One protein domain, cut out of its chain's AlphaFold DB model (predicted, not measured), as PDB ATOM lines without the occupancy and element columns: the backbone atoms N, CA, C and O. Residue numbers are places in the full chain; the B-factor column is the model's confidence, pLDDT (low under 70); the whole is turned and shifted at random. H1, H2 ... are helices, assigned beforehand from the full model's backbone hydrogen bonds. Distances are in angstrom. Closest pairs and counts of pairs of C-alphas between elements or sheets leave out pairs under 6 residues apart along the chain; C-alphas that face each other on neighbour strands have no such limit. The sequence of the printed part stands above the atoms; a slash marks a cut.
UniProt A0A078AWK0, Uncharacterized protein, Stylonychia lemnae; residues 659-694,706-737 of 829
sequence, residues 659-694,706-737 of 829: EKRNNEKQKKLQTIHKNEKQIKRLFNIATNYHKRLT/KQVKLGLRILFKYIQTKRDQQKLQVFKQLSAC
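This is residues 659 to 694 and 706 to 737 of the 829 residues of an uncharacterized protein of Stylonychia lemnae (UniProt A0A078AWK0). Two long, straight helices, H1 and H2, make a wide V: the last part of H1 comes near the first part of H2, and the rest of each helix sticks out as a free arm. The two arms make the whole outline, and the space between them is open. The printed part has 68 residues, with two named helices in the order H1, H2 and no named strand; the class is all helix. It is extended, with a radius of gyration of the C-alphas of 18.7 A, and flat, spanning 53 by 43 by 17 A.

Find C-alpha 659 at (25.654, 35.436, 56.697); here H1 begins, and it runs through residues 659 to 693, 50.9 A from first to last C-alpha. Watch x fall along it until C-alpha 693 at (-23.732, 23.196, 57.838). After the cut, look for C-alpha 706 at (-19.182, 36.442, 61.630), where H2 begins; it holds residues 706 to 735 and is 43.8 A long, with z falling to C-alpha 735 at (-6.267, 39.120, 19.879).

Look at Ala 686 in H1 and Gly 711 in H2: their C-alphas, the closest of the two helices, are 7.3 A apart. H1 and H2 are close but not clearly touching, with 1 pair of C-alphas within 8 A. Their lines are about perpendicular, at 73 degrees, and their centres are 21.8 A apart. Residues 659 to 681 of H1 stand free, and so do residues 712 to 737, of which 712 to 735 belong to H2. In H1 and H2 every O i to N i+4 pair is within hydrogen-bond range.

The C-alphas of Lys 660 and Cys 737 are the two farthest apart, at 53.4 A. The link from H1 to H2 runs across the cut: residues 695 to 705 are not printed, and C-alphas 694 and 706 are 17.9 A apart. In the B-factor column you will find a mean pLDDT of the printed part of 77.6; the model's confidence is under 70 at residues 692 to 694, 706 to 709, 731, 734 to 735 and 737.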
ATOM      1  N   GLU A 659      26.219  36.608  56.022       91.75
ATOM      2  CA  GLU A 659      25.654  35.436  56.697       91.75
ATOM      3  C   GLU A 659      24.407  35.826  57.513       91.75
ATOM      4  O   GLU A 659      23.358  35.180  57.438       91.75
ATOM      5  N   LYS A 660      24.459  36.971  58.209       89.75
ATOM      6  CA  LYS A 660      23.308  37.543  58.923       89.75
ATOM      7  C   LYS A 660      22.145  37.903  57.984       89.75
ATOM      8  O   LYS A 660      20.998  37.590  58.314       89.75
ATOM      9  N   ARG A 661      22.409  38.493  56.805       84.88
ATOM     10  CA  ARG A 661      21.385  38.747  55.763       84.88
ATOM     11  C   ARG A 661      20.738  37.435  55.299       84.88
ATOM     12  O   ARG A 661      19.513  37.366  55.180       84.88
ATOM     13  N   ASN A 662      21.529  36.392  55.057       88.62
ATOM     14  CA  ASN A 662      21.048  35.105  54.544       88.62
ATOM     15  C   ASN A 662      20.245  34.318  55.599       88.62
ATOM     16  O   ASN A 662      19.147  33.839  55.299       88.62
ATOM     17  N   ASN A 663      20.686  34.320  56.859       91.06
ATOM     18  CA  ASN A 663      19.916  33.813  57.998       91.06
ATOM     19  C   ASN A 663      18.557  34.535  58.165       91.06
ATOM     20  O   ASN A 663      17.549  33.914  58.519       91.06
ATOM     21  N   GLU A 664      18.476  35.838  57.871       85.25
ATOM     22  CA  GLU A 664      17.205  36.577  57.893       85.25
ATOM     23  C   GLU A 664      16.288  36.225  56.702       85.25
ATOM     24  O   GLU A 664      15.078  36.046  56.893       85.25
ATOM     25  N   LYS A 665      16.838  36.048  55.487       86.50
ATOM     26  CA  LYS A 665      16.094  35.526  54.317       86.50
ATOM     27  C   LYS A 665      15.470  34.160  54.635       86.50
ATOM     28  O   LYS A 665      14.280  33.952  54.383       86.50
ATOM     29  N   GLN A 666      16.234  33.252  55.248       88.06
ATOM     30  CA  GLN A 666      15.764  31.907  55.592       88.06
ATOM     31  C   GLN A 666      14.626  31.940  56.635       88.06
ATOM     32  O   GLN A 666      13.608  31.267  56.464       88.06
ATOM     33  N   LYS A 667      14.721  32.799  57.663       90.44
ATOM     34  CA  LYS A 667      13.636  33.025  58.645       90.44
ATOM     35  C   LYS A 667      12.357  33.583  58.001       90.44
ATOM     36  O   LYS A 667      11.252  33.178  58.378       90.44
ATOM     37  N   LYS A 668      12.475  34.461  56.998       82.75
ATOM     38  CA  LYS A 668      11.325  34.962  56.217       82.75
ATOM     39  C   LYS A 668      10.666  33.843  55.398       82.75
ATOM     40  O   LYS A 668       9.449  33.686  55.479       82.75
ATOM     41  N   LEU A 669      11.446  33.001  54.714       83.62
ATOM     42  CA  LEU A 669      10.947  31.817  53.991       83.62
ATOM     43  C   LEU A 669      10.214  30.825  54.912       83.62
ATOM     44  O   LEU A 669       9.084  30.429  54.618       83.62
ATOM     45  N   GLN A 670      10.789  30.493  56.075       88.12
ATOM     46  CA  GLN A 670      10.122  29.646  57.076       88.12
ATOM     47  C   GLN A 670       8.794  30.251  57.567       88.12
ATOM     48  O   GLN A 670       7.836  29.521  57.827       88.12
ATOM     49  N   THR A 671       8.714  31.579  57.682       81.25
ATOM     50  CA  THR A 671       7.491  32.289  58.092       81.25
ATOM     51  C   THR A 671       6.413  32.228  57.007       81.25
ATOM     52  O   THR A 671       5.255  31.942  57.313       81.25
ATOM     53  N   ILE A 672       6.784  32.398  55.733       81.06
ATOM     54  CA  ILE A 672       5.871  32.226  54.590       81.06
ATOM     55  C   ILE A 672       5.295  30.802  54.577       81.06
ATOM     56  O   ILE A 672       4.077  30.639  54.515       81.06
ATOM     57  N   HIS A 673       6.136  29.774  54.727       84.31
ATOM     58  CA  HIS A 673       5.671  28.385  54.697       84.31
ATOM     59  C   HIS A 673       4.805  28.011  55.922       84.31
ATOM     60  O   HIS A 673       3.847  27.242  55.802       84.31
ATOM     61  N   LYS A 674       5.057  28.610  57.100       88.50
ATOM     62  CA  LYS A 674       4.152  28.518  58.266       88.50
ATOM     63  C   LYS A 674       2.778  29.131  57.967       88.50
ATOM     64  O   LYS A 674       1.763  28.489  58.243       88.50
ATOM     65  N   ASN A 675       2.734  30.318  57.360       79.50
ATOM     66  CA  ASN A 675       1.484  30.990  56.990       79.50
ATOM     67  C   ASN A 675       0.702  30.200  55.928       79.50
ATOM     68  O   ASN A 675      -0.513  30.054  56.031       79.50
ATOM     69  N   GLU A 676       1.384  29.617  54.944       86.19
ATOM     70  CA  GLU A 676       0.770  28.761  53.926       86.19
ATOM     71  C   GLU A 676       0.132  27.497  54.541       86.19
ATOM     72  O   GLU A 676      -1.017  27.162  54.237       86.19
ATOM     73  N   LYS A 677       0.825  26.837  55.485       88.94
ATOM     74  CA  LYS A 677       0.269  25.710  56.257       88.94
ATOM     75  C   LYS A 677      -0.938  26.131  57.110       88.94
ATOM     76  O   LYS A 677      -1.885  25.355  57.231       88.94
ATOM     77  N   GLN A 678      -0.958  27.351  57.656       82.38
ATOM     78  CA  GLN A 678      -2.141  27.896  58.339       82.38
ATOM     79  C   GLN A 678      -3.310  28.144  57.373       82.38
ATOM     80  O   GLN A 678      -4.432  27.753  57.684       82.38
ATOM     81  N   ILE A 679      -3.066  28.716  56.189       80.38
ATOM     82  CA  ILE A 679      -4.100  28.944  55.164       80.38
ATOM     83  C   ILE A 679      -4.718  27.614  54.712       80.38
ATOM     84  O   ILE A 679      -5.942  27.493  54.682       80.38
ATOM     85  N   LYS A 680      -3.897  26.585  54.449       87.31
ATOM     86  CA  LYS A 680      -4.373  25.230  54.111       87.31
ATOM     87  C   LYS A 680      -5.217  24.609  55.238       87.31
ATOM     88  O   LYS A 680      -6.275  24.045  54.964       87.31
ATOM     89  N   ARG A 681      -4.827  24.781  56.510       86.19
ATOM     90  CA  ARG A 681      -5.645  24.359  57.670       86.19
ATOM     91  C   ARG A 681      -6.979  25.108  57.749       86.19
ATOM     92  O   ARG A 681      -8.013  24.468  57.914       86.19
ATOM     93  N   LEU A 682      -6.978  26.434  57.601       83.19
ATOM     94  CA  LEU A 682      -8.194  27.259  57.633       83.19
ATOM     95  C   LEU A 682      -9.154  26.926  56.483       83.19
ATOM     96  O   LEU A 682     -10.363  26.896  56.696       83.19
ATOM     97  N   PHE A 683      -8.628  26.621  55.294       84.75
ATOM     98  CA  PHE A 683      -9.426  26.155  54.161       84.75
ATOM     99  C   PHE A 683     -10.106  24.813  54.470       84.75
ATOM    100  O   PHE A 683     -11.321  24.703  54.336       84.75
ATOM    101  N   ASN A 684      -9.366  23.824  54.983       84.56
ATOM    102  CA  ASN A 684      -9.943  22.529  55.363       84.56
ATOM    103  C   ASN A 684     -10.983  22.657  56.492       84.56
ATOM    104  O   ASN A 684     -12.012  21.983  56.452       84.56
ATOM    105  N   ILE A 685     -10.765  23.554  57.463       83.19
ATOM    106  CA  ILE A 685     -11.759  23.883  58.497       83.19
ATOM    107  C   ILE A 685     -13.022  24.475  57.859       83.19
ATOM    108  O   ILE A 685     -14.119  24.028  58.182       83.19
ATOM    109  N   ALA A 686     -12.895  25.427  56.928       75.25
ATOM    110  CA  ALA A 686     -14.039  26.024  56.238       75.25
ATOM    111  C   ALA A 686     -14.819  24.998  55.395       75.25
ATOM    112  O   ALA A 686     -16.046  24.969  55.462       75.25
ATOM    113  N   THR A 687     -14.130  24.111  54.672       81.00
ATOM    114  CA  THR A 687     -14.748  23.029  53.885       81.00
ATOM    115  C   THR A 687     -15.478  22.021  54.779       81.00
ATOM    116  O   THR A 687     -16.622  21.667  54.500       81.00
ATOM    117  N   ASN A 688     -14.873  21.602  55.894       77.25
ATOM    118  CA  ASN A 688     -15.519  20.695  56.848       77.25
ATOM    119  C   ASN A 688     -16.684  21.367  57.592       77.25
ATOM    120  O   ASN A 688     -17.688  20.717  57.873       77.25
ATOM    121  N   TYR A 689     -16.590  22.668  57.873       71.44
ATOM    122  CA  TYR A 689     -17.685  23.438  58.460       71.44
ATOM    123  C   TYR A 689     -18.842  23.635  57.472       71.44
ATOM    124  O   TYR A 689     -19.998  23.539  57.870       71.44
ATOM    125  N   HIS A 690     -18.556  23.811  56.177       72.94
ATOM    126  CA  HIS A 690     -19.577  23.825  55.129       72.94
ATOM    127  C   HIS A 690     -20.291  22.471  55.018       72.94
ATOM    128  O   HIS A 690     -21.519  22.453  55.050       72.94
ATOM    129  N   LYS A 691     -19.543  21.353  55.005       76.94
ATOM    130  CA  LYS A 691     -20.108  19.989  55.043       76.94
ATOM    131  C   LYS A 691     -20.963  19.725  56.291       76.94
ATOM    132  O   LYS A 691     -21.959  19.017  56.200       76.94
ATOM    133  N   ARG A 692     -20.602  20.288  57.452       67.88
ATOM    134  CA  ARG A 692     -21.431  20.205  58.670       67.88
ATOM    135  C   ARG A 692     -22.672  21.098  58.597       67.88
ATOM    136  O   ARG A 692     -23.735  20.641  58.987       67.88
ATOM    137  N   LEU A 693     -22.576  22.309  58.043       61.03
ATOM    138  CA  LEU A 693     -23.732  23.196  57.838       61.03
ATOM    139  C   LEU A 693     -24.792  22.589  56.908       61.03
ATOM    140  O   LEU A 693     -25.974  22.810  57.130       61.03
ATOM    141  N   THR A 694     -24.395  21.791  55.913       66.81
ATOM    142  CA  THR A 694     -25.330  21.015  55.074       66.81
ATOM    143  C   THR A 694     -25.948  19.797  55.778       66.81
ATOM    144  O   THR A 694     -26.746  19.101  55.164       66.81
ATOM    145  N   LYS A 706     -20.448  35.722  61.894       66.94
ATOM    146  CA  LYS A 706     -19.182  36.442  61.630       66.94
ATOM    147  C   LYS A 706     -18.207  35.587  60.813       66.94
ATOM    148  O   LYS A 706     -17.672  36.082  59.823       66.94
ATOM    149  N   GLN A 707     -18.027  34.315  61.185       66.69
ATOM    150  CA  GLN A 707     -17.170  33.358  60.468       66.69
ATOM    151  C   GLN A 707     -17.654  33.144  59.024       66.69
ATOM    152  O   GLN A 707     -16.896  33.343  58.076       66.69
ATOM    153  N   VAL A 708     -18.947  32.852  58.837       66.88
ATOM    154  CA  VAL A 708     -19.554  32.645  57.508       66.88
ATOM    155  C   VAL A 708     -19.422  33.896  56.628       66.88
ATOM    156  O   VAL A 708     -19.045  33.798  55.461       66.88
ATOM    157  N   LYS A 709     -19.632  35.099  57.186       67.94
ATOM    158  CA  LYS A 709     -19.469  36.371  56.453       67.94
ATOM    159  C   LYS A 709     -18.015  36.658  56.045       67.94
ATOM    160  O   LYS A 709     -17.796  37.354  55.052       67.94
ATOM    161  N   LEU A 710     -17.027  36.131  56.774       70.88
ATOM    162  CA  LEU A 710     -15.616  36.191  56.383       70.88
ATOM    163  C   LEU A 710     -15.299  35.173  55.277       70.88
ATOM    164  O   LEU A 710     -14.713  35.552  54.264       70.88
ATOM    165  N   GLY A 711     -15.754  33.923  55.421       80.19
ATOM    166  CA  GLY A 711     -15.586  32.871  54.411       80.19
ATOM    167  C   GLY A 711     -16.177  33.256  53.052       80.19
ATOM    168  O   GLY A 711     -15.482  33.201  52.039       80.19
ATOM    169  N   LEU A 712     -17.414  33.766  53.032       72.25
ATOM    170  CA  LEU A 712     -18.063  34.257  51.810       72.25
ATOM    171  C   LEU A 712     -17.283  35.403  51.147       72.25
ATOM    172  O   LEU A 712     -17.149  35.420  49.927       72.25
ATOM    173  N   ARG A 713     -16.707  36.337  51.921       70.12
ATOM    174  CA  ARG A 713     -15.852  37.409  51.369       70.12
ATOM    175  C   ARG A 713     -14.589  36.872  50.696       70.12
ATOM    176  O   ARG A 713     -14.181  37.414  49.670       70.12
ATOM    177  N   ILE A 714     -13.974  35.832  51.261       74.38
ATOM    178  CA  ILE A 714     -12.788  35.185  50.684       74.38
ATOM    179  C   ILE A 714     -13.172  34.444  49.396       74.38
ATOM    180  O   ILE A 714     -12.518  34.634  48.369       74.38
ATOM    181  N   LEU A 715     -14.275  33.687  49.415       71.00
ATOM    182  CA  LEU A 715     -14.787  32.952  48.255       71.00
ATOM    183  C   LEU A 715     -15.154  33.885  47.089       71.00
ATOM    184  O   LEU A 715     -14.698  33.661  45.969       71.00
ATOM    185  N   PHE A 716     -15.887  34.975  47.343       70.75
ATOM    186  CA  PHE A 716     -16.195  35.978  46.314       70.75
ATOM    187  C   PHE A 716     -14.929  36.592  45.701       70.75
ATOM    188  O   PHE A 716     -14.861  36.761  44.483       70.75
ATOM    189  N   LYS A 717     -13.905  36.890  46.514       73.12
ATOM    190  CA  LYS A 717     -12.634  37.428  46.006       73.12
ATOM    191  C   LYS A 717     -11.897  36.408  45.129       73.12
ATOM    192  O   LYS A 717     -11.371  36.794  44.091       73.12
ATOM    193  N   TYR A 718     -11.912  35.124  45.495       77.12
ATOM    194  CA  TYR A 718     -11.335  34.045  44.684       77.12
ATOM    195  C   TYR A 718     -12.066  33.870  43.341       77.12
ATOM    196  O   TYR A 718     -11.424  33.859  42.290       77.12
ATOM    197  N   ILE A 719     -13.403  33.799  43.363       70.81
ATOM    198  CA  ILE A 719     -14.240  33.665  42.158       70.81
ATOM    199  C   ILE A 719     -14.012  34.846  41.207       70.81
ATOM    200  O   ILE A 719     -13.830  34.636  40.008       70.81
ATOM    201  N   GLN A 720     -13.947  36.075  41.732       72.50
ATOM    202  CA  GLN A 720     -13.643  37.260  40.930       72.50
ATOM    203  C   GLN A 720     -12.262  37.149  40.265       72.50
ATOM    204  O   GLN A 720     -12.159  37.296  39.049       72.50
ATOM    205  N   THR A 721     -11.215  36.801  41.025       75.25
ATOM    206  CA  THR A 721      -9.862  36.602  40.473       75.25
ATOM    207  C   THR A 721      -9.837  35.531  39.378       75.25
ATOM    208  O   THR A 721      -9.188  35.734  38.353       75.25
ATOM    209  N   LYS A 722     -10.567  34.418  39.539       79.44
ATOM    210  CA  LYS A 722     -10.659  33.368  38.512       79.44
ATOM    211  C   LYS A 722     -11.411  33.820  37.257       79.44
ATOM    212  O   LYS A 722     -10.929  33.571  36.153       79.44
ATOM    213  N   ARG A 723     -12.530  34.532  37.408       76.56
ATOM    214  CA  ARG A 723     -13.289  35.112  36.288       76.56
ATOM    215  C   ARG A 723     -12.449  36.118  35.498       76.56
ATOM    216  O   ARG A 723     -12.488  36.110  34.271       76.56
ATOM    217  N   ASP A 724     -11.668  36.958  36.173       76.06
ATOM    218  CA  ASP A 724     -10.828  37.952  35.500       76.06
ATOM    219  C   ASP A 724      -9.574  37.325  34.851       76.06
ATOM    220  O   ASP A 724      -9.171  37.762  33.772       76.06
ATOM    221  N   GLN A 725      -9.033  36.227  35.405       77.31
ATOM    222  CA  GLN A 725      -8.042  35.381  34.715       77.31
ATOM    223  C   GLN A 725      -8.609  34.772  33.419       77.31
ATOM    224  O   GLN A 725      -7.964  34.855  32.375       77.31
ATOM    225  N   GLN A 726      -9.825  34.212  33.457       76.81
ATOM    226  CA  GLN A 726     -10.486  33.648  32.272       76.81
ATOM    227  C   GLN A 726     -10.757  34.711  31.198       76.81
ATOM    228  O   GLN A 726     -10.446  34.484  30.030       76.81
ATOM    229  N   LYS A 727     -11.254  35.900  31.578       70.12
ATOM    230  CA  LYS A 727     -11.411  37.037  30.650       70.12
ATOM    231  C   LYS A 727     -10.095  37.375  29.947       70.12
ATOM    232  O   LYS A 727     -10.091  37.542  28.732       70.12
ATOM    233  N   LEU A 728      -8.987  37.461  30.689       74.12
ATOM    234  CA  LEU A 728      -7.670  37.776  30.129       74.12
ATOM    235  C   LEU A 728      -7.184  36.694  29.149       74.12
ATOM    236  O   LEU A 728      -6.589  37.019  28.123       74.12
ATOM    237  N   GLN A 729      -7.460  35.420  29.437       76.31
ATOM    238  CA  GLN A 729      -7.097  34.292  28.577       76.31
ATOM    239  C   GLN A 729      -7.897  34.292  27.262       76.31
ATOM    240  O   GLN A 729      -7.300  34.206  26.189       76.31
ATOM    241  N   VAL A 730      -9.216  34.509  27.331       70.75
ATOM    242  CA  VAL A 730     -10.084  34.672  26.148       70.75
ATOM    243  C   VAL A 730      -9.692  35.912  25.336       70.75
ATOM    244  O   VAL A 730      -9.656  35.859  24.109       70.75
ATOM    245  N   PHE A 731      -9.334  37.021  25.991       66.12
ATOM    246  CA  PHE A 731      -8.900  38.237  25.297       66.12
ATOM    247  C   PHE A 731      -7.585  38.024  24.530       66.12
ATOM    248  O   PHE A 731      -7.469  38.494  23.401       66.12
ATOM    249  N   LYS A 732      -6.632  37.260  25.095       73.69
ATOM    250  CA  LYS A 732      -5.401  36.847  24.396       73.69
ATOM    251  C   LYS A 732      -5.696  35.982  23.166       73.69
ATOM    252  O   LYS A 732      -5.151  36.253  22.099       73.69
ATOM    253  N   GLN A 733      -6.577  34.988  23.294       75.25
ATOM    254  CA  GLN A 733      -6.982  34.125  22.175       75.25
ATOM    255  C   GLN A 733      -7.658  34.929  21.054       75.25
ATOM    256  O   GLN A 733      -7.292  34.792  19.891       75.25
ATOM    257  N   LEU A 734      -8.581  35.834  21.398       66.25
ATOM    258  CA  LEU A 734      -9.239  36.707  20.422       66.25
ATOM    259  C   LEU A 734      -8.269  37.694  19.754       66.25
ATOM    260  O   LEU A 734      -8.418  37.971  18.567       66.25
ATOM    261  N   SER A 735      -7.258  38.204  20.468       68.38
ATOM    262  CA  SER A 735      -6.267  39.120  19.879       68.38
ATOM    263  C   SER A 735      -5.338  38.480  18.840       68.38
ATOM    264  O   SER A 735      -4.701  39.217  18.096       68.38
ATOM    265  N   ALA A 736      -5.279  37.147  18.764       72.94
ATOM    266  CA  ALA A 736      -4.462  36.410  17.797       72.94
ATOM    267  C   ALA A 736      -5.211  36.040  16.495       72.94
ATOM    268  O   ALA A 736      -4.633  35.400  15.623       72.94
ATOM    269  N   CYS A 737      -6.493  36.400  16.354       65.88
ATOM    270  CA  CYS A 737      -7.296  36.031  15.186       65.88
ATOM    271  C   CYS A 737      -7.344  37.161  14.143       65.88
ATOM    272  O   CYS A 737      -7.837  38.262  14.408       65.88
TER     273      CYS A 737